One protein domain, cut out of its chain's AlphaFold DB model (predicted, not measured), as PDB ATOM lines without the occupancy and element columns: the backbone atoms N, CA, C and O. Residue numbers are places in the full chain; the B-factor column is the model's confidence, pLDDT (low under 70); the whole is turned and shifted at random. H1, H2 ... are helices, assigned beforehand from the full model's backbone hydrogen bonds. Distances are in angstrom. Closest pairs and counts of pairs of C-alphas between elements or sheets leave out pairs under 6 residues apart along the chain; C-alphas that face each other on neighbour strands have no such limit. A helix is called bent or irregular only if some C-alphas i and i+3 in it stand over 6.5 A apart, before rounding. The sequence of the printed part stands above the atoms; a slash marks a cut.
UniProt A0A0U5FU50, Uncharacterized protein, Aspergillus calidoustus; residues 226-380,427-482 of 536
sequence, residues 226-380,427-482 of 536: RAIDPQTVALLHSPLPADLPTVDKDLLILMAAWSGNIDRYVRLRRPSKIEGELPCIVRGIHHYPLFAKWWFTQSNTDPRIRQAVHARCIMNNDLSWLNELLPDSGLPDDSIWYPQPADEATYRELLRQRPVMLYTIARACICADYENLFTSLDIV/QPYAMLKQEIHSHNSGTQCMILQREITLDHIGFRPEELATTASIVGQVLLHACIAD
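What this domain is: This is residues 226 to 380 and 427 to 482 of the 536 residues of an uncharacterized protein of Aspergillus calidoustus (UniProt A0A0U5FU50). Four helices, H1, H2, H4 and H6, follow one another in a row along the longest axis, each running the same way as the one before; H3 and H5 pack on one side of this row, and a triangle of three up-and-down helices, H7, H8 and H9, makes the far end. On the other side of the row, after a cut in the chain, lie H10 and H11, joined by a long loop, residues 442 to 469; of the link between H6 and H7, residues 334 to 338 lie between the row and the end triangle. The printed part has 211 residues with eleven named helices, H1 to H11 in that order, and no named strand, and the class is all helix. The whole is compact, with a radius of gyration of the C-alphas of 18.7 A, and spans 56 by 38 by 29 A.

How they stand to each other: H1, residues 230 to 237, touches H2, residues 249 to 258, at a shallow tilt of 25 degrees, the same way; the closest C-alphas are those of Leu 236 and Leu 252, 6.5 A apart. H2 and H3, residues 262 to 268, form a helical hairpin, with the C-alphas of Ala 256 and Tyr 265 closest at 4.9 A. H4, residues 277 to 287, is the hub, touching four helices. It touches H2 at a shallow tilt of 29 degrees, closest at the C-alphas of Trp 258 and Cys 280, 4.4 A apart. H4 and H5, residues 289 to 296, touch only at the corner by their link, with the C-alphas of Ile 285 and Ala 292 closest at 4.5 A. H6, residues 303 to 315, touches H4 at a shallow tilt of 11 degrees, the same way, with the C-alphas of His 286 and Arg 312 closest at 5.5 A. H5 and H6 form a helical hairpin, closest at the C-alphas of Ala 292 and Val 309, 5.3 A apart. H7, residues 344 to 353, is close to H6 but not clearly touching: the closest C-alphas, of Ile 314 and Thr 346, are 7.2 A apart. H8, residues 355 to 368, forms a helical hairpin with H7, touching it with residues 357 to 361 alone; the C-alphas of Leu 351 and Leu 358 are closest at 6.3 A. H8 also forms one with H9, residues 371 to 376, touching it with residues 362 to 366 alone; the C-alphas of Ala 362 and Phe 374 are closest at 5.8 A. H10, residues 430 to 441, touches H4 with residues 430 to 432 alone, at a steep tilt of 46 degrees; the C-alphas of Arg 283 and Leu 432 are closest at 5.9 A. H11, residues 470 to 481, touches no helix; H10 and H11 are near each other. Every O i to N i+4 pair is within hydrogen-bond range in H2, H3, H4, H5, H6, H7, H9, H10 and H11, against 2 of 4 in H1 and 8 of 10 in H8.

Where its parts are: H1 begins at C-alpha 230, (208.970, 223.764, 221.529). H4 and H11 each measure 15.4 A from first to last C-alpha, H10 16.3 A, H6 18.5 A and H8 19.3 A. H8 is irregular, with C-alphas 356 and 359 7.7 A apart. H9 ends at C-alpha 376, (221.151, 172.267, 236.564), and H11 at C-alpha 481, (204.616, 217.657, 217.124).

The domain as a whole: The two C-alphas farthest apart, of Asp 243 and Asp 378, are 59.2 A apart. Residues 381 to 426 are not printed, and C-alphas 380 and 427 are 26.6 A apart across the cut. The links H1 to H2, H6 to H7 and H10 to H11 are long. Mean pLDDT of the printed part is 78.6; residues 427 to 432 and 434 to 482 are under 70.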
ATOM      1  N   ARG A 226     204.935 221.464 234.180       73.31
ATOM      2  CA  ARG A 226     205.236 222.538 233.222       73.31
ATOM      3  C   ARG A 226     205.213 222.003 231.796       73.31
ATOM      4  O   ARG A 226     205.782 220.950 231.504       73.31
ATOM      5  N   ALA A 227     204.575 222.760 230.908       74.44
ATOM      6  CA  ALA A 227     204.625 222.502 229.478       74.44
ATOM      7  C   ALA A 227     206.064 222.638 228.971       74.44
ATOM      8  O   ALA A 227     206.785 223.565 229.347       74.44
ATOM      9  N   ILE A 228     206.467 221.715 228.104       75.88
ATOM     10  CA  ILE A 228     207.792 221.746 227.497       75.88
ATOM     11  C   ILE A 228     207.791 222.764 226.361       75.88
ATOM     12  O   ILE A 228     206.940 222.737 225.471       75.88
ATOM     13  N   ASP A 229     208.784 223.644 226.376       79.69
ATOM     14  CA  ASP A 229     208.978 224.630 225.326       79.69
ATOM     15  C   ASP A 229     209.333 223.953 223.972       79.69
ATOM     16  O   ASP A 229     210.223 223.092 223.922       79.69
ATOM     17  N   PRO A 230     208.687 224.332 222.849       82.38
ATOM     18  CA  PRO A 230     208.970 223.764 221.529       82.38
ATOM     19  C   PRO A 230     210.437 223.871 221.097       82.38
ATOM     20  O   PRO A 230     210.937 222.981 220.403       82.38
ATOM     21  N   GLN A 231     211.156 224.921 221.512       86.19
ATOM     22  CA  GLN A 231     212.580 225.054 221.200       86.19
ATOM     23  C   GLN A 231     213.409 223.978 221.921       86.19
ATOM     24  O   GLN A 231     214.323 223.399 221.329       86.19
ATOM     25  N   THR A 232     213.045 223.638 223.158       86.25
ATOM     26  CA  THR A 232     213.605 222.499 223.902       86.25
ATOM     27  C   THR A 232     213.379 221.179 223.157       86.25
ATOM     28  O   THR A 232     214.306 220.378 223.028       86.25
ATOM     29  N   VAL A 233     212.181 220.967 222.597       84.12
ATOM     30  CA  VAL A 233     211.861 219.763 221.804       84.12
ATOM     31  C   VAL A 233     212.702 219.694 220.526       84.12
ATOM     32  O   VAL A 233     213.273 218.645 220.223       84.12
ATOM     33  N   ALA A 234     212.849 220.807 219.804       85.69
ATOM     34  CA  ALA A 234     213.681 220.878 218.598       85.69
ATOM     35  C   ALA A 234     215.152 220.510 218.878       85.69
ATOM     36  O   ALA A 234     215.825 219.852 218.075       85.69
ATOM     37  N   LEU A 235     215.654 220.877 220.061       90.12
ATOM     38  CA  LEU A 235     217.009 220.545 220.494       90.12
ATOM     39  C   LEU A 235     217.214 219.052 220.771       90.12
ATOM     40  O   LEU A 235     218.369 218.629 220.813       90.12
ATOM     41  N   LEU A 236     216.162 218.239 220.931       85.56
ATOM     42  CA  LEU A 236     216.296 216.793 221.155       85.56
ATOM     43  C   LEU A 236     216.886 216.056 219.953       85.56
ATOM     44  O   LEU A 236     217.684 215.138 220.137       85.56
ATOM     45  N   HIS A 237     216.525 216.475 218.742       80.69
ATOM     46  CA  HIS A 237     216.952 215.838 217.494       80.69
ATOM     47  C   HIS A 237     217.916 216.703 216.666       80.69
ATOM     48  O   HIS A 237     218.459 216.234 215.668       80.69
ATOM     49  N   SER A 238     218.186 217.937 217.097       87.69
ATOM     50  CA  SER A 238     219.181 218.821 216.479       87.69
ATOM     51  C   SER A 238     220.540 218.751 217.194       87.69
ATOM     52  O   SER A 238     220.593 218.473 218.402       87.69
ATOM     53  N   PRO A 239     221.664 219.046 216.508       91.56
ATOM     54  CA  PRO A 239     222.936 219.306 217.174       91.56
ATOM     55  C   PRO A 239     222.781 220.418 218.215       91.56
ATOM     56  O   PRO A 239     222.126 221.427 217.957       91.56
ATOM     57  N   LEU A 240     223.392 220.254 219.391       94.06
ATOM     58  CA  LEU A 240     223.358 221.307 220.405       94.06
ATOM     59  C   LEU A 240     224.187 222.507 219.917       94.06
ATOM     60  O   LEU A 240     225.392 222.336 219.697       94.06
ATOM     61  N   PRO A 241     223.608 223.718 219.794       95.00
ATOM     62  CA  PRO A 241     224.369 224.915 219.428       95.00
ATOM     63  C   PRO A 241     225.448 225.168 220.477       95.00
ATOM     64  O   PRO A 241     225.262 224.757 221.615       95.00
ATOM     65  N   ALA A 242     226.568 225.814 220.144       93.81
ATOM     66  CA  ALA A 242     227.615 226.082 221.138       93.81
ATOM     67  C   ALA A 242     227.054 226.888 222.323       93.81
ATOM     68  O   ALA A 242     227.182 226.464 223.466       93.81
ATOM     69  N   ASP A 243     226.315 227.955 222.020       95.88
ATOM     70  CA  ASP A 243     225.548 228.741 222.981       95.88
ATOM     71  C   ASP A 243     224.098 228.251 223.039       95.88
ATOM     72  O   ASP A 243     223.317 228.446 222.106       95.88
ATOM     73  N   LEU A 244     223.742 227.586 224.136       95.06
ATOM     74  CA  LEU A 244     222.400 227.069 224.373       95.06
ATOM     75  C   LEU A 244     221.417 228.239 224.573       95.06
ATOM     76  O   LEU A 244     221.736 229.162 225.334       95.06
ATOM     77  N   PRO A 245     220.235 228.233 223.927       92.62
ATOM     78  CA  PRO A 245     219.177 229.203 224.213       92.62
ATOM     79  C   PRO A 245     218.688 229.088 225.665       92.62
ATOM     80  O   PRO A 245     219.050 228.156 226.384       92.62
ATOM     81  N   THR A 246     217.883 230.051 226.116       89.06
ATOM     82  CA  THR A 246     217.239 229.960 227.433       89.06
ATOM     83  C   THR A 246     216.091 228.961 227.330       89.06
ATOM     84  O   THR A 246     215.030 229.291 226.816       89.06
ATOM     85  N   VAL A 247     216.345 227.728 227.762       87.56
ATOM     86  CA  VAL A 247     215.407 226.601 227.704       87.56
ATOM     87  C   VAL A 247     215.457 225.804 228.999       87.56
ATOM     88  O   VAL A 247     216.455 225.854 229.728       87.56
ATOM     89  N   ASP A 248     214.412 225.021 229.261       80.12
ATOM     90  CA  ASP A 248     214.462 224.031 230.329       80.12
ATOM     91  C   ASP A 248     215.399 222.882 229.931       80.12
ATOM     92  O   ASP A 248     215.098 222.023 229.097       80.12
ATOM     93  N   LYS A 249     216.592 222.893 230.522       87.38
ATOM     94  CA  LYS A 249     217.648 221.930 230.223       87.38
ATOM     95  C   LYS A 249     217.349 220.536 230.774       87.38
ATOM     96  O   LYS A 249     217.965 219.578 230.306       87.38
ATOM     97  N   ASP A 250     216.444 220.403 231.741       85.38
ATOM     98  CA  ASP A 250     216.249 219.146 232.464       85.38
ATOM     99  C   ASP A 250     215.821 218.031 231.509       85.38
ATOM    100  O   ASP A 250     216.425 216.957 231.493       85.38
ATOM    101  N   LEU A 251     214.925 218.341 230.569       84.56
ATOM    102  CA  LEU A 251     214.559 217.420 229.501       84.56
ATOM    103  C   LEU A 251     215.761 216.971 228.654       84.56
ATOM    104  O   LEU A 251     215.927 215.786 228.363       84.56
ATOM    105  N   LEU A 252     216.630 217.902 228.257       90.69
ATOM    106  CA  LEU A 252     217.797 217.578 227.434       90.69
ATOM    107  C   LEU A 252     218.769 216.645 228.176       90.69
ATOM    108  O   LEU A 252     219.378 215.781 227.543       90.69
ATOM    109  N   ILE A 253     218.902 216.803 229.499       91.06
ATOM    110  CA  ILE A 253     219.720 215.936 230.362       91.06
ATOM    111  C   ILE A 253     219.122 214.533 230.413       91.06
ATOM    112  O   ILE A 253     219.831 213.564 230.122       91.06
ATOM    113  N   LEU A 254     217.827 214.426 230.737       86.44
ATOM    114  CA  LEU A 254     217.123 213.145 230.833       86.44
ATOM    115  C   LEU A 254     217.217 212.371 229.517       86.44
ATOM    116  O   LEU A 254     217.592 211.201 229.513       86.44
ATOM    117  N   MET A 255     216.985 213.037 228.383       86.94
ATOM    118  CA  MET A 255     217.040 212.399 227.067       86.94
ATOM    119  C   MET A 255     218.454 212.005 226.645       86.94
ATOM    120  O   MET A 255     218.641 210.957 226.017       86.94
ATOM    121  N   ALA A 256     219.468 212.799 226.994       93.06
ATOM    122  CA  ALA A 256     220.858 212.435 226.739       93.06
ATOM    123  C   ALA A 256     221.280 211.205 227.559       93.06
ATOM    124  O   ALA A 256     221.922 210.307 227.015       93.06
ATOM    125  N   ALA A 257     220.871 211.129 228.831       90.94
ATOM    126  CA  ALA A 257     221.094 209.959 229.677       90.94
ATOM    127  C   ALA A 257     220.338 208.729 229.152       90.94
ATOM    128  O   ALA A 257     220.936 207.672 228.968       90.94
ATOM    129  N   TRP A 258     219.050 208.892 228.835       87.19
ATOM    130  CA  TRP A 258     218.191 207.830 228.317       87.19
ATOM    131  C   TRP A 258     218.749 207.219 227.031       87.19
ATOM    132  O   TRP A 258     218.805 205.998 226.907       87.19
ATOM    133  N   SER A 259     219.199 208.052 226.088       88.25
ATOM    134  CA  SER A 259     219.773 207.621 224.802       88.25
ATOM    135  C   SER A 259     221.243 207.198 224.882       88.25
ATOM    136  O   SER A 259     221.836 206.872 223.855       88.25
ATOM    137  N   GLY A 260     221.853 207.223 226.073       89.56
ATOM    138  CA  GLY A 260     223.268 206.903 226.260       89.56
ATOM    139  C   GLY A 260     224.218 207.802 225.458       89.56
ATOM    140  O   GLY A 260     225.323 207.385 225.109       89.56
ATOM    141  N   ASN A 261     223.801 209.028 225.129       94.19
ATOM    142  CA  ASN A 261     224.598 209.958 224.339       94.19
ATOM    143  C   ASN A 261     225.628 210.660 225.235       94.19
ATOM    144  O   ASN A 261     225.312 211.646 225.902       94.19
ATOM    145  N   ILE A 262     226.864 210.145 225.236       95.50
ATOM    146  CA  ILE A 262     227.964 210.629 226.085       95.50
ATOM    147  C   ILE A 262     228.207 212.129 225.877       95.50
ATOM    148  O   ILE A 262     228.207 212.878 226.851       95.50
ATOM    149  N   ASP A 263     228.367 212.576 224.629       94.75
ATOM    150  CA  ASP A 263     228.740 213.963 224.320       94.75
ATOM    151  C   ASP A 263     227.682 214.958 224.807       94.75
ATOM    152  O   ASP A 263     228.001 215.969 225.438       94.75
ATOM    153  N   ARG A 264     226.401 214.649 224.574       95.06
ATOM    154  CA  ARG A 264     225.293 215.483 225.056       95.06
ATOM    155  C   ARG A 264     225.178 215.427 226.572       95.06
ATOM    156  O   ARG A 264     225.026 216.470 227.200       95.06
ATOM    157  N   TYR A 265     225.265 214.239 227.163       95.38
ATOM    158  CA  TYR A 265     225.081 214.070 228.600       95.38
ATOM    159  C   TYR A 265     226.189 214.776 229.389       95.38
ATOM    160  O   TYR A 265     225.892 215.547 230.297       95.38
ATOM    161  N   VAL A 266     227.457 214.610 228.997       93.62
ATOM    162  CA  VAL A 266     228.602 215.295 229.620       93.62
ATOM    163  C   VAL A 266     228.457 216.807 229.544       93.62
ATOM    164  O   VAL A 266     228.736 217.496 230.523       93.62
ATOM    165  N   ARG A 267     228.009 217.315 228.395       93.31
ATOM    166  CA  ARG A 267     227.824 218.746 228.181       93.31
ATOM    167  C   ARG A 267     226.663 219.322 228.997       93.31
ATOM    168  O   ARG A 267     226.754 220.455 229.457       93.31
ATOM    169  N   LEU A 268     225.558 218.593 229.133       94.56
ATOM    170  CA  LEU A 268     224.319 219.124 229.711       94.56
ATOM    171  C   LEU A 268     224.194 218.881 231.218       94.56
ATOM    172  O   LEU A 268     223.575 219.705 231.900       94.56
ATOM    173  N   ARG A 269     224.758 217.774 231.730       91.88
ATOM    174  CA  ARG A 269     224.596 217.342 233.125       91.88
ATOM    175  C   ARG A 269     224.983 218.438 234.116       91.88
ATOM    176  O   ARG A 269     225.897 219.235 233.883       91.88
ATOM    177  N   ARG A 270     224.270 218.458 235.238       89.69
ATOM    178  CA  ARG A 270     224.494 219.380 236.356       89.69
ATOM    179  C   ARG A 270     225.408 218.714 237.408       89.69
ATOM    180  O   ARG A 270     225.625 217.503 237.336       89.69
ATOM    181  N   PRO A 271     225.974 219.472 238.369       88.19
ATOM    182  CA  PRO A 271     226.786 218.893 239.445       88.19
ATOM    183  C   PRO A 271     226.014 217.886 240.315       88.19
ATOM    184  O   PRO A 271     226.551 216.842 240.680       88.19
ATOM    185  N   SER A 272     224.748 218.185 240.610       85.06
ATOM    186  CA  SER A 272     223.791 217.277 241.245       85.06
ATOM    187  C   SER A 272     222.843 216.684 240.203       85.06
ATOM    188  O   SER A 272     222.531 217.328 239.199       85.06
ATOM    189  N   LYS A 273     222.395 215.445 240.440       84.44
ATOM    190  CA  LYS A 273     221.429 214.787 239.555       84.44
ATOM    191  C   LYS A 273     220.050 215.400 239.739       84.44
ATOM    192  O   LYS A 273     219.649 215.649 240.875       84.44
ATOM    193  N   ILE A 274     219.336 215.591 238.638       80.62
ATOM    194  CA  ILE A 274     217.930 215.997 238.670       80.62
ATOM    195  C   ILE A 274     217.021 214.792 238.934       80.62
ATOM    196  O   ILE A 274     217.432 213.628 238.841       80.62
ATOM    197  N   GLU A 275     215.766 215.072 239.269       75.25
ATOM    198  CA  GLU A 275     214.739 214.046 239.411       75.25
ATOM    199  C   GLU A 275     214.579 213.238 238.112       75.25
ATOM    200  O   GLU A 275     214.640 213.779 237.010       75.25
ATOM    201  N   GLY A 276     214.450 211.915 238.232       75.94
ATOM    202  CA  GLY A 276     214.355 211.003 237.083       75.94
ATOM    203  C   GLY A 276     215.666 210.739 236.324       75.94
ATOM    204  O   GLY A 276     215.709 209.828 235.494       75.94
ATOM    205  N   GLU A 277     216.763 211.443 236.630       83.88
ATOM    206  CA  GLU A 277     218.032 211.266 235.911       83.88
ATOM    207  C   GLU A 277     218.643 209.881 236.137       83.88
ATOM    208  O   GLU A 277     219.119 209.249 235.196       83.88
ATOM    209  N   LEU A 278     218.607 209.376 237.375       84.44
ATOM    210  CA  LEU A 278     219.200 208.083 237.722       84.44
ATOM    211  C   LEU A 278     218.576 206.915 236.931       84.44
ATOM    212  O   LEU A 278     219.340 206.166 236.319       84.44
ATOM    213  N   PRO A 279     217.244 206.752 236.869       79.50
ATOM    214  CA  PRO A 279     216.656 205.721 236.019       79.50
ATOM    215  C   PRO A 279     216.960 205.891 234.522       79.50
ATOM    216  O   PRO A 279     217.200 204.896 233.838       79.50
ATOM    217  N   CYS A 280     217.033 207.129 234.011       84.19
ATOM    218  CA  CYS A 280     217.444 207.382 232.625       84.19
ATOM    219  C   CYS A 280     218.889 206.927 232.370       84.19
ATOM    220  O   CYS A 280     219.162 206.302 231.346       84.19
ATOM    221  N   ILE A 281     219.803 207.188 233.314       90.25
ATOM    222  CA  ILE A 281     221.191 206.715 233.261       90.25
ATOM    223  C   ILE A 281     221.238 205.185 233.242       90.25
ATOM    224  O   ILE A 281     221.916 204.614 232.390       90.25
ATOM    225  N   VAL A 282     220.521 204.519 234.155       87.62
ATOM    226  CA  VAL A 282     220.476 203.050 234.241       87.62
ATOM    227  C   VAL A 282     219.970 202.458 232.928       87.62
ATOM    228  O   VAL A 282     220.637 201.604 232.344       87.62
ATOM    229  N   ARG A 283     218.860 202.971 232.388       87.25
ATOM    230  CA  ARG A 283     218.355 202.570 231.069       87.25
ATOM    231  C   ARG A 283     219.416 202.773 229.985       87.25
ATOM    232  O   ARG A 283     219.698 201.849 229.226       87.25
ATOM    233  N   GLY A 284     220.034 203.953 229.919       88.00
ATOM    234  CA  GLY A 284     221.084 204.249 228.944       88.00
ATOM    235  C   GLY A 284     222.260 203.271 229.024       88.00
ATOM    236  O   GLY A 284     222.768 202.818 228.004       88.00
ATOM    237  N   ILE A 285     222.673 202.886 230.232       92.81
ATOM    238  CA  ILE A 285     223.747 201.908 230.453       92.81
ATOM    239  C   ILE A 285     223.356 200.533 229.911       92.81
ATOM    240  O   ILE A 285     224.142 199.914 229.195       92.81
ATOM    241  N   HIS A 286     222.138 200.072 230.204       86.69
ATOM    242  CA  HIS A 286     221.646 198.782 229.720       86.69
ATOM    243  C   HIS A 286     221.589 198.723 228.187       86.69
ATOM    244  O   HIS A 286     222.000 197.730 227.590       86.69
ATOM    245  N   HIS A 287     221.132 199.791 227.531       86.38
ATOM    246  CA  HIS A 287     220.956 199.800 226.075       86.38
ATOM    247  C   HIS A 287     222.239 200.124 225.292       86.38
ATOM    248  O   HIS A 287     222.429 199.598 224.195       86.38
ATOM    249  N   TYR A 288     223.168 200.915 225.843       90.94
ATOM    250  CA  TYR A 288     224.319 201.442 225.094       90.94
ATOM    251  C   TYR A 288     225.672 201.066 225.737       90.94
ATOM    252  O   TYR A 288     226.105 201.705 226.701       90.94
ATOM    253  N   PRO A 289     226.417 200.081 225.179       88.56
ATOM    254  CA  PRO A 289     227.690 199.605 225.740       88.56
ATOM    255  C   PRO A 289     228.752 200.687 225.947       88.56
ATOM    256  O   PRO A 289     229.471 200.661 226.942       88.56
ATOM    257  N   LEU A 290     228.870 201.643 225.019       93.44
ATOM    258  CA  LEU A 290     229.870 202.710 225.128       93.44
ATOM    259  C   LEU A 290     229.544 203.675 226.272       93.44
ATOM    260  O   LEU A 290     230.454 204.117 226.968       93.44
ATOM    261  N   PHE A 291     228.259 203.944 226.517       94.94
ATOM    262  CA  PHE A 291     227.821 204.739 227.662       94.94
ATOM    263  C   PHE A 291     228.119 204.017 228.979       94.94
ATOM    264  O   PHE A 291     228.656 204.625 229.903       94.94
ATOM    265  N   ALA A 292     227.873 202.702 229.038       93.19
ATOM    266  CA  ALA A 292     228.275 201.865 230.169       93.19
ATOM    267  C   ALA A 292     229.793 201.895 230.397       93.19
ATOM    268  O   ALA A 292     230.248 202.087 231.524       93.19
ATOM    269  N   LYS A 293     230.590 201.779 229.325       92.25
ATOM    270  CA  LYS A 293     232.053 201.855 229.406       92.25
ATOM    271  C   LYS A 293     232.528 203.216 229.904       92.25
ATOM    272  O   LYS A 293     233.448 203.266 230.712       92.25
ATOM    273  N   TRP A 294     231.907 204.303 229.457       95.44
ATOM    274  CA  TRP A 294     232.210 205.643 229.952       95.44
ATOM    275  C   TRP A 294     231.852 205.800 231.438       95.44
ATOM    276  O   TRP A 294     232.645 206.354 232.195       95.44
ATOM    277  N   TRP A 295     230.715 205.259 231.888       94.56
ATOM    278  CA  TRP A 295     230.353 205.237 233.311       94.56
ATOM    279  C   TRP A 295     231.305 204.396 234.161       94.56
ATOM    280  O   TRP A 295     231.627 204.790 235.280       94.56
ATOM    281  N   PHE A 296     231.816 203.289 233.617       91.50
ATOM    282  CA  PHE A 296     232.826 202.455 234.270       91.50
ATOM    283  C   PHE A 296     234.114 203.231 234.594       91.50
ATOM    284  O   PHE A 296     234.787 202.916 235.570       91.50
ATOM    285  N   THR A 297     234.465 204.259 233.809       91.31
ATOM    286  CA  THR A 297     235.663 205.079 234.063       91.31
ATOM    287  C   THR A 297     235.427 206.241 235.030       91.31
ATOM    288  O   THR A 297     236.377 206.953 235.345       91.31
ATOM    289  N   GLN A 298     234.189 206.491 235.472       90.06
ATOM    290  CA  GLN A 298     233.898 207.605 236.378       90.06
ATOM    291  C   GLN A 298     234.236 207.231 237.830       90.06
ATOM    292  O   GLN A 298     233.879 206.158 238.316       90.06
ATOM    293  N   SER A 299     234.904 208.137 238.546       78.25
ATOM    294  CA  SER A 299     235.151 208.026 239.989       78.25
ATOM    295  C   SER A 299     233.896 208.371 240.802       78.25
ATOM    296  O   SER A 299     233.126 209.236 240.392       78.25
ATOM    297  N   ASN A 300     233.735 207.780 241.994       70.00
ATOM    298  CA  ASN A 300     232.641 208.085 242.938       70.00
ATOM    299  C   ASN A 300     231.230 207.892 242.354       70.00
ATOM    300  O   ASN A 300     230.305 208.666 242.601       70.00
ATOM    301  N   THR A 301     231.069 206.831 241.570       78.94
ATOM    302  CA  THR A 301     229.805 206.471 240.929       78.94
ATOM    303  C   THR A 301     228.823 205.898 241.946       78.94
ATOM    304  O   THR A 301     229.204 205.054 242.756       78.94
ATOM    305  N   ASP A 302     227.563 206.331 241.887       85.12
ATOM    306  CA  ASP A 302     226.459 205.798 242.694       85.12
ATOM    307  C   ASP A 302     226.435 204.252 242.633       85.12
ATOM    308  O   ASP A 302     226.577 203.708 241.531       85.12
ATOM    309  N   PRO A 303     226.274 203.525 243.761       86.69
ATOM    310  CA  PRO A 303     226.223 202.062 243.756       86.69
ATOM    311  C   PRO A 303     225.261 201.478 242.718       86.69
ATOM    312  O   PRO A 303     225.617 200.518 242.042       86.69
ATOM    313  N   ARG A 304     224.107 202.117 242.509       85.81
ATOM    314  CA  ARG A 304     223.080 201.679 241.554       85.81
ATOM    315  C   ARG A 304     223.552 201.807 240.105       85.81
ATOM    316  O   ARG A 304     223.296 200.933 239.285       85.81
ATOM    317  N   ILE A 305     224.304 202.865 239.793       90.56
ATOM    318  CA  ILE A 305     224.927 203.036 238.472       90.56
ATOM    319  C   ILE A 305     226.012 201.971 238.270       90.56
ATOM    320  O   ILE A 305     226.089 201.383 237.196       90.56
ATOM    321  N   ARG A 306     226.824 201.673 239.296       89.94
ATOM    322  CA  ARG A 306     227.846 200.615 239.200       89.94
ATOM    323  C   ARG A 306     227.226 199.243 238.944       89.94
ATOM    324  O   ARG A 306     227.699 198.537 238.060       89.94
ATOM    325  N   GLN A 307     226.160 198.895 239.663       90.56
ATOM    326  CA  GLN A 307     225.414 197.657 239.430       90.56
ATOM    327  C   GLN A 307     224.891 197.575 237.988       90.56
ATOM    328  O   GLN A 307     225.102 196.562 237.328       90.56
ATOM    329  N   ALA A 308     224.302 198.651 237.453       91.69
ATOM    330  CA  ALA A 308     223.851 198.691 236.061       91.69
ATOM    331  C   ALA A 308     225.009 198.499 235.061       91.69
ATOM    332  O   ALA A 308     224.871 197.791 234.063       91.69
ATOM    333  N   VAL A 309     226.181 199.092 235.329       92.94
ATOM    334  CA  VAL A 309     227.381 198.900 234.496       92.94
ATOM    335  C   VAL A 309     227.841 197.443 234.532       92.94
ATOM    336  O   VAL A 309     228.089 196.862 233.478       92.94
ATOM    337  N   HIS A 310     227.911 196.833 235.716       92.50
ATOM    338  CA  HIS A 310     228.265 195.422 235.877       92.50
ATOM    339  C   HIS A 310     227.263 194.496 235.175       92.50
ATOM    340  O   HIS A 310     227.676 193.568 234.481       92.50
ATOM    341  N   ALA A 311     225.960 194.786 235.268       93.19
ATOM    342  CA  ALA A 311     224.927 194.073 234.523       93.19
ATOM    343  C   ALA A 311     225.205 194.146 233.018       93.19
ATOM    344  O   ALA A 311     225.204 193.124 232.333       93.19
ATOM    345  N   ARG A 312     225.518 195.343 232.500       93.75
ATOM    346  CA  ARG A 312     225.841 195.521 231.082       93.75
ATOM    347  C   ARG A 312     227.119 194.791 230.667       93.75
ATOM    348  O   ARG A 312     227.170 194.268 229.556       93.75
ATOM    349  N   CYS A 313     228.136 194.731 231.524       92.31
ATOM    350  CA  CYS A 313     229.333 193.930 231.269       92.31
ATOM    351  C   CYS A 313     228.993 192.438 231.145       92.31
ATOM    352  O   CYS A 313     229.413 191.817 230.171       92.31
ATOM    353  N   ILE A 314     228.158 191.892 232.041       94.25
ATOM    354  CA  ILE A 314     227.682 190.498 231.954       94.25
ATOM    355  C   ILE A 314     226.988 190.252 230.613       94.25
ATOM    356  O   ILE A 314     227.358 189.315 229.916       94.25
ATOM    357  N   MET A 315     226.053 191.120 230.204       92.00
ATOM    358  CA  MET A 315     225.356 191.010 228.908       92.00
ATOM    359  C   MET A 315     226.300 191.038 227.698       92.00
ATOM    360  O   MET A 315     225.961 190.517 226.643       92.00
ATOM    361  N   ASN A 316     227.478 191.651 227.837       93.12
ATOM    362  CA  ASN A 316     228.520 191.674 226.810       93.12
ATOM    363  C   ASN A 316     229.513 190.503 226.940       93.12
ATOM    364  O   ASN A 316     230.569 190.537 226.310       93.12
ATOM    365  N   ASN A 317     229.204 189.489 227.757       94.12
ATOM    366  CA  ASN A 317     230.082 188.360 228.070       94.12
ATOM    367  C   ASN A 317     231.426 188.771 228.706       94.12
ATOM    368  O   ASN A 317     232.427 188.069 228.578       94.12
ATOM    369  N   ASP A 318     231.454 189.913 229.401       92.44
ATOM    370  CA  ASP A 318     232.642 190.455 230.061       92.44
ATOM    371  C   ASP A 318     232.535 190.320 231.588       92.44
ATOM    372  O   ASP A 318     231.756 191.012 232.249       92.44
ATOM    373  N   LEU A 319     233.367 189.440 232.148       92.81
ATOM    374  CA  LEU A 319     233.536 189.233 233.590       92.81
ATOM    375  C   LEU A 319     234.896 189.737 234.104       92.81
ATOM    376  O   LEU A 319     235.265 189.449 235.236       92.81
ATOM    377  N   SER A 320     235.659 190.494 233.307       88.62
ATOM    378  CA  SER A 320     237.018 190.938 233.669       88.62
ATOM    379  C   SER A 320     237.074 191.884 234.876       88.62
ATOM    380  O   SER A 320     238.112 192.015 235.521       88.62
ATOM    381  N   TRP A 321     235.958 192.540 235.190       86.44
ATOM    382  CA  TRP A 321     235.792 193.413 236.353       86.44
ATOM    383  C   TRP A 321     235.557 192.632 237.654       86.44
ATOM    384  O   TRP A 321     235.757 193.179 238.744       86.44
ATOM    385  N   LEU A 322     235.131 191.368 237.553       86.56
ATOM    386  CA  LEU A 322     234.798 190.535 238.695       86.56
ATOM    387  C   LEU A 322     236.087 190.137 239.423       86.56
ATOM    388  O   LEU A 322     236.941 189.438 238.888       86.56
ATOM    389  N   ASN A 323     236.239 190.609 240.656       81.38
ATOM    390  CA  ASN A 323     237.388 190.311 241.510       81.38
ATOM    391  C   ASN A 323     236.903 189.920 242.905       81.38
ATOM    392  O   ASN A 323     235.857 190.392 243.332       81.38
ATOM    393  N   GLU A 324     237.634 189.071 243.632       71.06
ATOM    394  CA  GLU A 324     237.243 188.556 244.962       71.06
ATOM    395  C   GLU A 324     237.004 189.643 246.023       71.06
ATOM    396  O   GLU A 324     236.279 189.404 246.983       71.06
ATOM    397  N   LEU A 325     237.554 190.845 245.835       76.25
ATOM    398  CA  LEU A 325     237.412 191.967 246.767       76.25
ATOM    399  C   LEU A 325     236.117 192.763 246.563       76.25
ATOM    400  O   LEU A 325     235.790 193.611 247.394       76.25
ATOM    401  N   LEU A 326     235.385 192.527 245.469       80.50
ATOM    402  CA  LEU A 326     234.112 193.189 245.229       80.50
ATOM    403  C   LEU A 326     233.054 192.630 246.197       80.50
ATOM    404  O   LEU A 326     232.761 191.432 246.115       80.50
ATOM    405  N   PRO A 327     232.465 193.470 247.073       83.00
ATOM    406  CA  PRO A 327     231.412 193.039 247.982       83.00
ATOM    407  C   PRO A 327     230.148 192.666 247.206       83.00
ATOM    408  O   PRO A 327     229.877 193.232 246.145       83.00
ATOM    409  N   ASP A 328     229.336 191.779 247.780       81.81
ATOM    410  CA  ASP A 328     228.099 191.303 247.150       81.81
ATOM    411  C   ASP A 328     227.111 192.440 246.855       81.81
ATOM    412  O   ASP A 328     226.436 192.413 245.835       81.81
ATOM    413  N   SER A 329     227.110 193.511 247.657       77.31
ATOM    414  CA  SER A 329     226.314 194.724 247.397       77.31
ATOM    415  C   SER A 329     226.695 195.465 246.106       77.31
ATOM    416  O   SER A 329     225.954 196.324 245.628       77.31
ATOM    417  N   GLY A 330     227.868 195.173 245.539       76.31
ATOM    418  CA  GLY A 330     228.317 195.686 244.247       76.31
ATOM    419  C   GLY A 330     227.903 194.822 243.054       76.31
ATOM    420  O   GLY A 330     228.151 195.230 241.915       76.31
ATOM    421  N   LEU A 331     227.316 193.645 243.288       86.00
ATOM    422  CA  LEU A 331     226.818 192.773 242.231       86.00
ATOM    423  C   LEU A 331     225.459 193.277 241.722       86.00
ATOM    424  O   LEU A 331     224.714 193.906 242.470       86.00
ATOM    425  N   PRO A 332     225.130 193.044 240.443       87.25
ATOM    426  CA  PRO A 332     223.809 193.367 239.927       87.25
ATOM    427  C   PRO A 332     222.723 192.518 240.584       87.25
ATOM    428  O   PRO A 332     222.742 191.291 240.472       87.25
ATOM    429  N   ASP A 333     221.742 193.179 241.191       77.25
ATOM    430  CA  ASP A 333     220.623 192.494 241.840       77.25
ATOM    431  C   ASP A 333     219.592 191.968 240.819       77.25
ATOM    432  O   ASP A 333     218.911 190.973 241.067       77.25
ATOM    433  N   ASP A 334     219.495 192.592 239.635       76.56
ATOM    434  CA  ASP A 334     218.480 192.264 238.629       76.56
ATOM    435  C   ASP A 334     218.910 192.624 237.185       76.56
ATOM    436  O   ASP A 334     219.879 193.345 236.954       76.56
ATOM    437  N   SER A 335     218.146 192.139 236.199       81.62
ATOM    438  CA  SER A 335     218.150 192.565 234.793       81.62
ATOM    439  C   SER A 335     219.471 192.366 234.042       81.62
ATOM    440  O   SER A 335     219.759 193.090 233.093       81.62
ATOM    441  N   ILE A 336     220.245 191.334 234.388       91.38
ATOM    442  CA  ILE A 336     221.495 190.963 233.689       91.38
ATOM    443  C   ILE A 336     221.279 190.368 232.282       91.38
ATOM    444  O   ILE A 336     222.236 189.922 231.655       91.38
ATOM    445  N   TRP A 337     220.033 190.337 231.796       88.00
ATOM    446  CA  TRP A 337     219.633 189.699 230.538       88.00
ATOM    447  C   TRP A 337     218.949 190.632 229.528       88.00
ATOM    448  O   TRP A 337     218.589 190.184 228.442       88.00
ATOM    449  N   TYR A 338     218.707 191.904 229.869       84.00
ATOM    450  CA  TYR A 338     217.986 192.850 229.009       84.00
ATOM    451  C   TYR A 338     218.847 194.089 228.703       84.00
ATOM    452  O   TYR A 338     219.396 194.677 229.640       84.00
ATOM    453  N   PRO A 339     218.940 194.538 227.431       84.69
ATOM    454  CA  PRO A 339     218.097 194.172 226.278       84.69
ATOM    455  C   PRO A 339     218.484 192.873 225.568       84.69
ATOM    456  O   PRO A 339     217.722 192.384 224.739       84.69
ATOM    457  N   GLN A 340     219.654 192.322 225.878       87.25
ATOM    458  CA  GLN A 340     220.146 191.086 225.285       87.25
ATOM    459  C   GLN A 340     220.773 190.214 226.379       87.25
ATOM    460  O   GLN A 340     221.560 190.741 227.171       87.25
ATOM    461  N   PRO A 341     220.458 188.908 226.427       91.62
ATOM    462  CA  PRO A 341     221.072 188.004 227.382       91.62
ATOM    463  C   PRO A 341     222.541 187.740 227.048       91.62
ATOM    464  O   PRO A 341     222.924 187.713 225.877       91.62
ATOM    465  N   ALA A 342     223.340 187.520 228.091       93.31
ATOM    466  CA  ALA A 342     224.677 186.956 227.962       93.31
ATOM    467  C   ALA A 342     224.613 185.498 227.482       93.31
ATOM    468  O   ALA A 342     223.586 184.838 227.632       93.31
ATOM    469  N   ASP A 343     225.732 184.981 226.986       94.75
ATOM    470  CA  ASP A 343     225.885 183.580 226.608       94.75
ATOM    471  C   ASP A 343     225.763 182.664 227.833       94.75
ATOM    472  O   ASP A 343     226.213 182.987 228.937       94.75
ATOM    473  N   GLU A 344     225.238 181.453 227.626       95.81
ATOM    474  CA  GLU A 344     225.089 180.447 228.687       95.81
ATOM    475  C   GLU A 344     226.414 180.176 229.433       95.81
ATOM    476  O   GLU A 344     226.431 180.013 230.655       95.81
ATOM    477  N   ALA A 345     227.544 180.178 228.714       96.06
ATOM    478  CA  ALA A 345     228.874 179.989 229.292       96.06
ATOM    479  C   ALA A 345     229.253 181.101 230.285       96.06
ATOM    480  O   ALA A 345     229.850 180.816 231.324       96.06
ATOM    481  N   THR A 346     228.859 182.346 230.006       95.81
ATOM    482  CA  THR A 346     229.091 183.493 230.892       95.81
ATOM    483  C   THR A 346     228.330 183.322 232.197       95.81
ATOM    484  O   THR A 346     228.904 183.514 233.265       95.81
ATOM    485  N   TYR A 347     227.067 182.895 232.147       96.50
ATOM    486  CA  TYR A 347     226.292 182.642 233.363       96.50
ATOM    487  C   TYR A 347     226.843 181.471 234.183       96.50
ATOM    488  O   TYR A 347     226.876 181.552 235.410       96.50
ATOM    489  N   ARG A 348     227.324 180.404 233.531       95.81
ATOM    490  CA  ARG A 348     227.998 179.288 234.220       95.81
ATOM    491  C   ARG A 348     229.245 179.760 234.962       95.81
ATOM    492  O   ARG A 348     229.439 179.404 236.122       95.81
ATOM    493  N   GLU A 349     230.067 180.579 234.312       95.31
ATOM    494  CA  GLU A 349     231.282 181.115 234.922       95.31
ATOM    495  C   GLU A 349     230.975 182.130 236.031       95.31
ATOM    496  O   GLU A 349     231.598 182.095 237.092       95.31
ATOM    497  N   LEU A 350     229.960 182.976 235.835       94.06
ATOM    498  CA  LEU A 350     229.484 183.906 236.852       94.06
ATOM    499  C   LEU A 350     229.014 183.164 238.106       94.06
ATOM    500  O   LEU A 350     229.418 183.524 239.207       94.06
ATOM    501  N   LEU A 351     228.234 182.090 237.950       93.94
ATOM    502  CA  LEU A 351     227.794 181.256 239.070       93.94
ATOM    503  C   LEU A 351     228.979 180.603 239.793       93.94
ATOM    504  O   LEU A 351     229.007 180.567 241.022       93.94
ATOM    505  N   ARG A 352     229.971 180.114 239.035       93.62
ATOM    506  CA  ARG A 352     231.185 179.501 239.588       93.62
ATOM    507  C   ARG A 352     231.971 180.485 240.459       93.62
ATOM    508  O   ARG A 352     232.503 180.084 241.490       93.62
ATOM    509  N   GLN A 353     232.064 181.749 240.044       91.44
ATOM    510  CA  GLN A 353     232.809 182.788 240.763       91.44
ATOM    511  C   GLN A 353     231.993 183.495 241.856       91.44
ATOM    512  O   GLN A 353     232.572 183.995 242.825       91.44
ATOM    513  N   ARG A 354     230.667 183.580 241.697       91.81
ATOM    514  CA  ARG A 354     229.726 184.246 242.608       91.81
ATOM    515  C   ARG A 354     228.424 183.452 242.758       91.81
ATOM    516  O   ARG A 354     227.401 183.822 242.178       91.81
ATOM    517  N   PRO A 355     228.415 182.416 243.616       91.56
ATOM    518  CA  PRO A 355     227.224 181.605 243.869       91.56
ATOM    519  C   PRO A 355     226.011 182.401 244.373       91.56
ATOM    520  O   PRO A 355     224.877 181.999 244.137       91.56
ATOM    521  N   VAL A 356     226.232 183.555 245.017       90.19
ATOM    522  CA  VAL A 356     225.164 184.450 245.500       90.19
ATOM    523  C   VAL A 356     224.231 184.936 244.379       90.19
ATOM    524  O   VAL A 356     223.060 185.202 244.626       90.19
ATOM    525  N   MET A 357     224.701 184.969 243.125       90.94
ATOM    526  CA  MET A 357     223.904 185.399 241.968       90.94
ATOM    527  C   MET A 357     222.976 184.309 241.405       90.94
ATOM    528  O   MET A 357     222.351 184.523 240.366       90.94
ATOM    529  N   LEU A 358     222.864 183.148 242.064       92.94
ATOM    530  CA  LEU A 358     222.066 181.996 241.625       92.94
ATOM    531  C   LEU A 358     220.658 182.379 241.144       92.94
ATOM    532  O   LEU A 358     220.255 181.997 240.046       92.94
ATOM    533  N   TYR A 359     219.924 183.158 241.941       91.44
ATOM    534  CA  TYR A 359     218.552 183.555 241.616       91.44
ATOM    535  C   TYR A 359     218.487 184.515 240.425       91.44
ATOM    536  O   TYR A 359     217.644 184.343 239.546       91.44
ATOM    537  N   THR A 360     219.398 185.486 240.349       91.25
ATOM    538  CA  THR A 360     219.482 186.431 239.227       91.25
ATOM    539  C   THR A 360     219.829 185.708 237.921       91.25
ATOM    540  O   THR A 360     219.233 185.984 236.881       91.25
ATOM    541  N   ILE A 361     220.723 184.716 237.980       94.94
ATOM    542  CA  ILE A 361     221.070 183.849 236.846       94.94
ATOM    543  C   ILE A 361     219.887 182.961 236.447       94.94
ATOM    544  O   ILE A 361     219.603 182.817 235.262       94.94
ATOM    545  N   ALA A 362     219.160 182.388 237.406       94.00
ATOM    546  CA  ALA A 362     217.980 181.582 237.114       94.00
ATOM    547  C   ALA A 362     216.897 182.388 236.379       94.00
ATOM    548  O   ALA A 362     216.339 181.900 235.396       94.00
ATOM    549  N   ARG A 363     216.653 183.638 236.795       92.12
ATOM    550  CA  ARG A 363     215.755 184.565 236.083       92.12
ATOM    551  C   ARG A 363     216.249 184.846 234.664       92.12
ATOM    552  O   ARG A 363     215.482 184.714 233.712       92.12
ATOM    553  N   ALA A 364     217.547 185.115 234.503       93.06
ATOM    554  CA  ALA A 364     218.162 185.294 233.190       93.06
ATOM    555  C   ALA A 364     217.977 184.067 232.277       93.06
ATOM    556  O   ALA A 364     217.674 184.233 231.098       93.06
ATOM    557  N   CYS A 365     218.086 182.844 232.811       94.38
ATOM    558  CA  CYS A 365     217.859 181.610 232.052       94.38
ATOM    559  C   CYS A 365     216.411 181.466 231.570       94.38
ATOM    560  O   CYS A 365     216.206 181.056 230.430       94.38
ATOM    561  N   ILE A 366     215.416 181.823 232.395       91.88
ATOM    562  CA  ILE A 366     213.999 181.807 231.985       91.88
ATOM    563  C   ILE A 366     213.782 182.765 230.806       91.88
ATOM    564  O   ILE A 366     213.083 182.422 229.852       91.88
ATOM    565  N   CYS A 367     214.387 183.955 230.861       87.69
ATOM    566  CA  CYS A 367     214.255 184.969 229.815       87.69
ATOM    567  C   CYS A 367     215.046 184.640 228.538       87.69
ATOM    568  O   CYS A 367     214.572 184.935 227.445       87.69
ATOM    569  N   ALA A 368     216.230 184.035 228.663       89.62
ATOM    570  CA  ALA A 368     217.099 183.653 227.544       89.62
ATOM    571  C   ALA A 368     216.769 182.271 226.940       89.62
ATOM    572  O   ALA A 368     217.380 181.871 225.952       89.62
ATOM    573  N   ASP A 369     215.816 181.553 227.538       92.75
ATOM    574  CA  ASP A 369     215.441 180.169 227.234       92.75
ATOM    575  C   ASP A 369     216.589 179.143 227.377       92.75
ATOM    576  O   ASP A 369     216.743 178.215 226.581       92.75
ATOM    577  N   TYR A 370     217.402 179.287 228.426       94.69
ATOM    578  CA  TYR A 370     218.506 178.373 228.751       94.69
ATOM    579  C   TYR A 370     218.070 177.247 229.693       94.69
ATOM    580  O   TYR A 370     218.508 177.159 230.843       94.69
ATOM    581  N   GLU A 371     217.217 176.358 229.184       92.44
ATOM    582  CA  GLU A 371     216.575 175.288 229.963       92.44
ATOM    583  C   GLU A 371     217.590 174.373 230.661       92.44
ATOM    584  O   GLU A 371     217.486 174.121 231.860       92.44
ATOM    585  N   ASN A 372     218.620 173.930 229.934       92.50
ATOM    586  CA  ASN A 372     219.632 173.015 230.466       92.50
ATOM    587  C   ASN A 372     220.410 173.628 231.635       92.50
ATOM    588  O   ASN A 372     220.695 172.944 232.620       92.50
ATOM    589  N   LEU A 373     220.772 174.911 231.527       93.94
ATOM    590  CA  LEU A 373     221.421 175.620 232.620       93.94
ATOM    591  C   LEU A 373     220.451 175.748 233.792       93.94
ATOM    592  O   LEU A 373     220.804 175.318 234.883       93.94
ATOM    593  N   PHE A 374     219.228 176.231 233.558       94.75
ATOM    594  CA  PHE A 374     218.212 176.411 234.595       94.75
ATOM    595  C   PHE A 374     217.955 175.140 235.414       94.75
ATOM    596  O   PHE A 374     218.013 175.181 236.641       94.75
ATOM    597  N   THR A 375     217.729 173.999 234.759       91.06
ATOM    598  CA  THR A 375     217.492 172.721 235.449       91.06
ATOM    599  C   THR A 375     218.707 172.276 236.264       91.06
ATOM    600  O   THR A 375     218.545 171.681 237.325       91.06
ATOM    601  N   SER A 376     219.927 172.599 235.819       93.19
ATOM    602  CA  SER A 376     221.151 172.267 236.564       93.19
ATOM    603  C   SER A 376     221.371 173.107 237.829       93.19
ATOM    604  O   SER A 376     222.215 172.740 238.643       93.19
ATOM    605  N   LEU A 377     220.635 174.212 238.006       91.94
ATOM    606  CA  LEU A 377     220.785 175.110 239.156       91.94
ATOM    607  C   LEU A 377     220.135 174.581 240.448       91.94
ATOM    608  O   LEU A 377     220.446 175.106 241.512       91.94
ATOM    609  N   ASP A 378     219.226 173.600 240.357       89.44
ATOM    610  CA  ASP A 378     218.481 173.005 241.486       89.44
ATOM    611  C   ASP A 378     217.907 174.039 242.482       89.44
ATOM    612  O   ASP A 378     218.080 173.958 243.698       89.44
ATOM    613  N   ILE A 379     217.251 175.074 241.949       89.69
ATOM    614  CA  ILE A 379     216.769 176.213 242.743       89.69
ATOM    615  C   ILE A 379     215.467 175.916 243.492       89.69
ATOM    616  O   ILE A 379     214.543 175.300 242.954       89.69
ATOM    617  N   VAL A 380     215.352 176.473 244.701       89.62
ATOM    618  CA  VAL A 380     214.080 176.551 245.432       89.62
ATOM    619  C   VAL A 380     213.207 177.646 244.803       89.62
ATOM    620  O   VAL A 380     213.686 178.777 244.661       89.62
ATOM    621  N   GLN A 427     212.659 204.109 241.953       62.81
ATOM    622  CA  GLN A 427     213.371 202.850 241.765       62.81
ATOM    623  C   GLN A 427     214.292 203.006 240.541       62.81
ATOM    624  O   GLN A 427     213.801 203.258 239.438       62.81
ATOM    625  N   PRO A 428     215.619 202.827 240.685       63.22
ATOM    626  CA  PRO A 428     216.585 203.043 239.601       63.22
ATOM    627  C   PRO A 428     216.289 202.181 238.365       63.22
ATOM    628  O   PRO A 428     216.609 202.569 237.247       63.22
ATOM    629  N   TYR A 429     215.636 201.034 238.564       66.75
ATOM    630  CA  TYR A 429     215.250 200.098 237.513       66.75
ATOM    631  C   TYR A 429     213.776 200.207 237.091       66.75
ATOM    632  O   TYR A 429     213.348 199.400 236.276       66.75
ATOM    633  N   ALA A 430     212.979 201.160 237.598       64.25
ATOM    634  CA  ALA A 430     211.542 201.251 237.289       64.25
ATOM    635  C   ALA A 430     211.261 201.318 235.780       64.25
ATOM    636  O   ALA A 430     210.464 200.538 235.260       64.25
ATOM    637  N   MET A 431     211.979 202.192 235.067       65.44
ATOM    638  CA  MET A 431     211.888 202.312 233.607       65.44
ATOM    639  C   MET A 431     212.257 201.014 232.895       65.44
ATOM    640  O   MET A 431     211.550 200.576 231.994       65.44
ATOM    641  N   LEU A 432     213.352 200.384 233.321       66.75
ATOM    642  CA  LEU A 432     213.824 199.142 232.726       66.75
ATOM    643  C   LEU A 432     212.818 198.008 232.950       66.75
ATOM    644  O   LEU A 432     212.461 197.302 232.012       66.75
ATOM    645  N   LYS A 433     212.301 197.875 234.177       70.50
ATOM    646  CA  LYS A 433     211.250 196.915 234.522       70.50
ATOM    647  C   LYS A 433     210.026 197.149 233.648       70.50
ATOM    648  O   LYS A 433     209.508 196.191 233.087       70.50
ATOM    649  N   GLN A 434     209.587 198.390 233.476       66.00
ATOM    650  CA  GLN A 434     208.441 198.701 232.629       66.00
ATOM    651  C   GLN A 434     208.678 198.333 231.157       66.00
ATOM    652  O   GLN A 434     207.808 197.712 230.550       66.00
ATOM    653  N   GLU A 435     209.855 198.635 230.597       65.81
ATOM    654  CA  GLU A 435     210.235 198.220 229.237       65.81
ATOM    655  C   GLU A 435     210.207 196.689 229.085       65.81
ATOM    656  O   GLU A 435     209.629 196.179 228.123       65.81
ATOM    657  N   ILE A 436     210.749 195.953 230.062       67.12
ATOM    658  CA  ILE A 436     210.725 194.483 230.099       67.12
ATOM    659  C   ILE A 436     209.276 193.960 230.127       67.12
ATOM    660  O   ILE A 436     208.923 193.076 229.348       67.12
ATOM    661  N   HIS A 437     208.407 194.529 230.970       64.88
ATOM    662  CA  HIS A 437     206.998 194.121 231.065       64.88
ATOM    663  C   HIS A 437     206.213 194.435 229.782       64.88
ATOM    664  O   HIS A 437     205.434 193.599 229.317       64.88
ATOM    665  N   SER A 438     206.409 195.611 229.178       60.31
ATOM    666  CA  SER A 438     205.779 195.972 227.902       60.31
ATOM    667  C   SER A 438     206.238 195.056 226.765       60.31
ATOM    668  O   SER A 438     205.407 194.606 225.977       60.31
ATOM    669  N   HIS A 439     207.532 194.716 226.713       59.22
ATOM    670  CA  HIS A 439     208.075 193.776 225.732       59.22
ATOM    671  C   HIS A 439     207.472 192.371 225.888       59.22
ATOM    672  O   HIS A 439     207.066 191.756 224.903       59.22
ATOM    673  N   ASN A 440     207.339 191.893 227.127       57.81
ATOM    674  CA  ASN A 440     206.801 190.563 227.420       57.81
ATOM    675  C   ASN A 440     205.277 190.467 227.226       57.81
ATOM    676  O   ASN A 440     204.776 189.410 226.850       57.81
ATOM    677  N   SER A 441     204.537 191.556 227.463       53.50
ATOM    678  CA  SER A 441     203.069 191.590 227.339       53.50
ATOM    679  C   SER A 441     202.561 191.904 225.927       53.50
ATOM    680  O   SER A 441     201.362 191.799 225.685       53.50
ATOM    681  N   GLY A 442     203.436 192.301 224.991       48.91
ATOM    682  CA  GLY A 442     203.042 192.678 223.626       48.91
ATOM    683  C   GLY A 442     202.200 193.959 223.540       48.91
ATOM    684  O   GLY A 442     201.638 194.261 222.489       48.91
ATOM    685  N   THR A 443     202.099 194.722 224.632       46.84
ATOM    686  CA  THR A 443     201.264 195.926 224.704       46.84
ATOM    687  C   THR A 443     202.049 197.141 224.202       46.84
ATOM    688  O   THR A 443     202.787 197.765 224.962       46.84
ATOM    689  N   GLN A 444     201.888 197.506 222.927       43.88
ATOM    690  CA  GLN A 444     202.321 198.805 222.393       43.88
ATOM    691  C   GLN A 444     201.091 199.701 222.199       43.88
ATOM    692  O   GLN A 444     200.461 199.707 221.146       43.88
ATOM    693  N   CYS A 445     200.715 200.452 223.236       36.31
ATOM    694  CA  CYS A 445     199.690 201.487 223.101       36.31
ATOM    695  C   CYS A 445     200.339 202.792 222.619       36.31
ATOM    696  O   CYS A 445     201.180 203.362 223.316       36.31
ATOM    697  N   MET A 446     199.934 203.271 221.438       35.84
ATOM    698  CA  MET A 446     200.193 204.641 220.986       35.84
ATOM    699  C   MET A 446     199.089 205.556 221.530       35.84
ATOM    700  O   MET A 446     197.930 205.393 221.156       35.84
ATOM    701  N   ILE A 447     199.426 206.516 222.392       38.69
ATOM    702  CA  ILE A 447     198.469 207.502 222.919       38.69
ATOM    703  C   ILE A 447     198.887 208.881 222.427       38.69
ATOM    704  O   ILE A 447     199.858 209.415 222.918       38.69
ATOM    705  N   LEU A 448     198.159 209.491 221.490       36.03
ATOM    706  CA  LEU A 448     198.390 210.885 221.083       36.03
ATOM    707  C   LEU A 448     198.028 211.854 222.224       36.03
ATOM    708  O   LEU A 448     196.865 212.226 222.372       36.03
ATOM    709  N   GLN A 449     199.016 212.292 223.007       42.78
ATOM    710  CA  GLN A 449     198.867 213.427 223.921       42.78
ATOM    711  C   GLN A 449     199.296 214.724 223.222       42.78
ATOM    712  O   GLN A 449     200.343 214.782 222.582       42.78
ATOM    713  N   ARG A 450     198.449 215.759 223.295       47.66
ATOM    714  CA  ARG A 450     198.674 217.056 222.624       47.66
ATOM    715  C   ARG A 450     199.530 218.034 223.435       47.66
ATOM    716  O   ARG A 450     200.021 218.995 222.857       47.66
ATOM    717  N   GLU A 451     199.737 217.781 224.726       52.88
ATOM    718  CA  GLU A 451     200.570 218.604 225.610       52.88
ATOM    719  C   GLU A 451     201.551 217.691 226.357       52.88
ATOM    720  O   GLU A 451     201.134 216.787 227.080       52.88
ATOM    721  N   ILE A 452     202.857 217.887 226.131       58.84
ATOM    722  CA  ILE A 452     203.922 217.122 226.792       58.84
ATOM    723  C   ILE A 452     204.479 217.970 227.939       58.84
ATOM    724  O   ILE A 452     204.847 219.131 227.743       58.84
ATOM    725  N   THR A 453     204.558 217.381 229.126       61.38
ATOM    726  CA  THR A 453     205.118 217.984 230.332       61.38
ATOM    727  C   THR A 453     206.297 217.144 230.823       61.38
ATOM    728  O   THR A 453     206.497 216.017 230.359       61.38
ATOM    729  N   LEU A 454     207.094 217.667 231.757       59.03
ATOM    730  CA  LEU A 454     208.182 216.898 232.373       59.03
ATOM    731  C   LEU A 454     207.668 215.673 233.161       59.03
ATOM    732  O   LEU A 454     208.375 214.679 233.224       59.03
ATOM    733  N   ASP A 455     206.437 215.697 233.683       57.91
ATOM    734  CA  ASP A 455     205.714 214.570 234.308       57.91
ATOM    735  C   ASP A 455     205.564 213.397 233.341       57.91
ATOM    736  O   ASP A 455     205.654 212.240 233.734       57.91
ATOM    737  N   HIS A 456     205.351 213.680 232.053       56.81
ATOM    738  CA  HIS A 456     205.284 212.638 231.032       56.81
ATOM    739  C   HIS A 456     206.670 212.021 230.743       56.81
ATOM    740  O   HIS A 456     206.798 211.162 229.885       56.81
ATOM    741  N   ILE A 457     207.751 212.464 231.386       53.97
ATOM    742  CA  ILE A 457     209.131 212.057 231.055       53.97
ATOM    743  C   ILE A 457     209.870 211.582 232.311       53.97
ATOM    744  O   ILE A 457     210.637 210.621 232.248       53.97
ATOM    745  N   GLY A 458     209.626 212.245 233.442       46.28
ATOM    746  CA  GLY A 458     210.067 211.894 234.788       46.28
ATOM    747  C   GLY A 458     209.031 211.058 235.548       46.28
ATOM    748  O   GLY A 458     207.931 210.810 235.075       46.28
ATOM    749  N   PHE A 459     209.406 210.568 236.728       51.88
ATOM    750  CA  PHE A 459     208.572 209.669 237.531       51.88
ATOM    751  C   PHE A 459     207.743 210.457 238.540       51.88
ATOM    752  O   PHE A 459     208.283 211.349 239.186       51.88
ATOM    753  N   ARG A 460     206.499 210.029 238.778       44.06
ATOM    754  CA  ARG A 460     205.834 210.269 240.064       44.06
ATOM    755  C   ARG A 460     206.102 209.102 241.016       44.06
ATOM    756  O   ARG A 460     205.955 207.951 240.594       44.06
ATOM    757  N   PRO A 461     206.449 209.355 242.289       41.91
ATOM    758  CA  PRO A 461     206.145 208.415 243.352       41.91
ATOM    759  C   PRO A 461     204.630 208.454 243.588       41.91
ATOM    760  O   PRO A 461     204.067 209.526 243.773       41.91
ATOM    761  N   GLU A 462     204.010 207.277 243.558       44.09
ATOM    762  CA  GLU A 462     202.681 207.007 244.118       44.09
ATOM    763  C   GLU A 462     201.516 207.814 243.517       44.09
ATOM    764  O   GLU A 462     201.129 208.862 244.011       44.09
ATOM    765  N   GLU A 463     200.927 207.284 242.441       34.41
ATOM    766  CA  GLU A 463     199.485 206.982 242.357       34.41
ATOM    767  C   GLU A 463     199.146 206.491 240.935       34.41
ATOM    768  O   GLU A 463     199.097 207.253 239.978       34.41
ATOM    769  N   LEU A 464     198.899 205.179 240.833       33.41
ATOM    770  CA  LEU A 464     198.112 204.490 239.799       33.41
ATOM    771  C   LEU A 464     198.525 204.584 238.303       33.41
ATOM    772  O   LEU A 464     198.360 205.585 237.619       33.41
ATOM    773  N   ALA A 465     198.811 203.381 237.776       32.25
ATOM    774  CA  ALA A 465     198.416 202.853 236.457       32.25
ATOM    775  C   ALA A 465     199.396 202.931 235.257       32.25
ATOM    776  O   ALA A 465     199.373 203.834 234.433       32.25
ATOM    777  N   THR A 466     200.141 201.830 235.070       34.28
ATOM    778  CA  THR A 466     200.177 201.017 233.824       34.28
ATOM    779  C   THR A 466     200.298 201.702 232.448       34.28
ATOM    780  O   THR A 466     199.652 201.263 231.496       34.28
ATOM    781  N   THR A 467     201.156 202.702 232.261       37.44
ATOM    782  CA  THR A 467     201.421 203.272 230.922       37.44
ATOM    783  C   THR A 467     202.879 203.106 230.519       37.44
ATOM    784  O   THR A 467     203.760 203.561 231.228       37.44
ATOM    785  N   ALA A 468     203.115 202.411 229.396       40.69
ATOM    786  CA  ALA A 468     204.413 202.115 228.768       40.69
ATOM    787  C   ALA A 468     205.456 203.244 228.880       40.69
ATOM    788  O   ALA A 468     205.065 204.401 228.908       40.69
ATOM    789  N   SER A 469     206.758 202.900 228.852       45.31
ATOM    790  CA  SER A 469     207.912 203.831 228.900       45.31
ATOM    791  C   SER A 469     207.609 205.163 228.198       45.31
ATOM    792  O   SER A 469     207.694 205.275 226.970       45.31
ATOM    793  N   ILE A 470     207.195 206.160 228.990       50.25
ATOM    794  CA  ILE A 470     206.572 207.389 228.483       50.25
ATOM    795  C   ILE A 470     207.602 208.208 227.689       50.25
ATOM    796  O   ILE A 470     207.268 208.873 226.719       50.25
ATOM    797  N   VAL A 471     208.897 208.018 227.963       50.41
ATOM    798  CA  VAL A 471     210.008 208.596 227.192       50.41
ATOM    799  C   VAL A 471     210.041 208.121 225.730       50.41
ATOM    800  O   VAL A 471     210.319 208.909 224.824       50.41
ATOM    801  N   GLY A 472     209.713 206.849 225.467       47.62
ATOM    802  CA  GLY A 472     209.577 206.335 224.100       47.62
ATOM    803  C   GLY A 472     208.386 206.957 223.365       47.62
ATOM    804  O   GLY A 472     208.487 207.284 222.181       47.62
ATOM    805  N   GLN A 473     207.285 207.193 224.083       48.56
ATOM    806  CA  GLN A 473     206.136 207.937 223.566       48.56
ATOM    807  C   GLN A 473     206.488 209.411 223.346       48.56
ATOM    808  O   GLN A 473     206.112 209.965 222.328       48.56
ATOM    809  N   VAL A 474     207.285 210.035 224.211       50.69
ATOM    810  CA  VAL A 474     207.730 211.428 224.065       50.69
ATOM    811  C   VAL A 474     208.608 211.622 222.840       50.69
ATOM    812  O   VAL A 474     208.410 212.601 222.137       50.69
ATOM    813  N   LEU A 475     209.533 210.711 222.526       49.84
ATOM    814  CA  LEU A 475     210.275 210.780 221.259       49.84
ATOM    815  C   LEU A 475     209.335 210.654 220.057       49.84
ATOM    816  O   LEU A 475     209.438 211.434 219.114       49.84
ATOM    817  N   LEU A 476     208.377 209.726 220.118       44.66
ATOM    818  CA  LEU A 476     207.357 209.560 219.085       44.66
ATOM    819  C   LEU A 476     206.460 210.809 218.953       44.66
ATOM    820  O   LEU A 476     206.152 211.226 217.840       44.66
ATOM    821  N   HIS A 477     206.083 211.451 220.059       47.62
ATOM    822  CA  HIS A 477     205.274 212.669 220.084       47.62
ATOM    823  C   HIS A 477     206.061 213.913 219.702       47.62
ATOM    824  O   HIS A 477     205.510 214.755 219.012       47.62
ATOM    825  N   ALA A 478     207.334 214.015 220.077       46.66
ATOM    826  CA  ALA A 478     208.243 215.053 219.609       46.66
ATOM    827  C   ALA A 478     208.395 214.986 218.085       46.66
ATOM    828  O   ALA A 478     208.379 216.022 217.430       46.66
ATOM    829  N   CYS A 479     208.457 213.776 217.514       42.38
ATOM    830  CA  CYS A 479     208.380 213.591 216.068       42.38
ATOM    831  C   CYS A 479     207.016 214.034 215.509       42.38
ATOM    832  O   CYS A 479     206.981 214.741 214.518       42.38
ATOM    833  N   ILE A 480     205.894 213.691 216.148       43.53
ATOM    834  CA  ILE A 480     204.549 214.070 215.665       43.53
ATOM    835  C   ILE A 480     204.251 215.579 215.816       43.53
ATOM    836  O   ILE A 480     203.480 216.133 215.032       43.53
ATOM    837  N   ALA A 481     204.824 216.242 216.821       39.62
ATOM    838  CA  ALA A 481     204.616 217.657 217.124       39.62
ATOM    839  C   ALA A 481     205.359 218.592 216.156       39.62
ATOM    840  O   ALA A 481     204.991 219.762 216.045       39.62
ATOM    841  N   ASP A 482     206.356 218.084 215.426       44.31
ATOM    842  CA  ASP A 482     206.952 218.780 214.291       44.31
ATOM    843  C   ASP A 482     206.221 218.374 212.993       44.31
ATOM    844  O   ASP A 482     206.358 217.237 212.532       44.31
TER     845      ASP A 482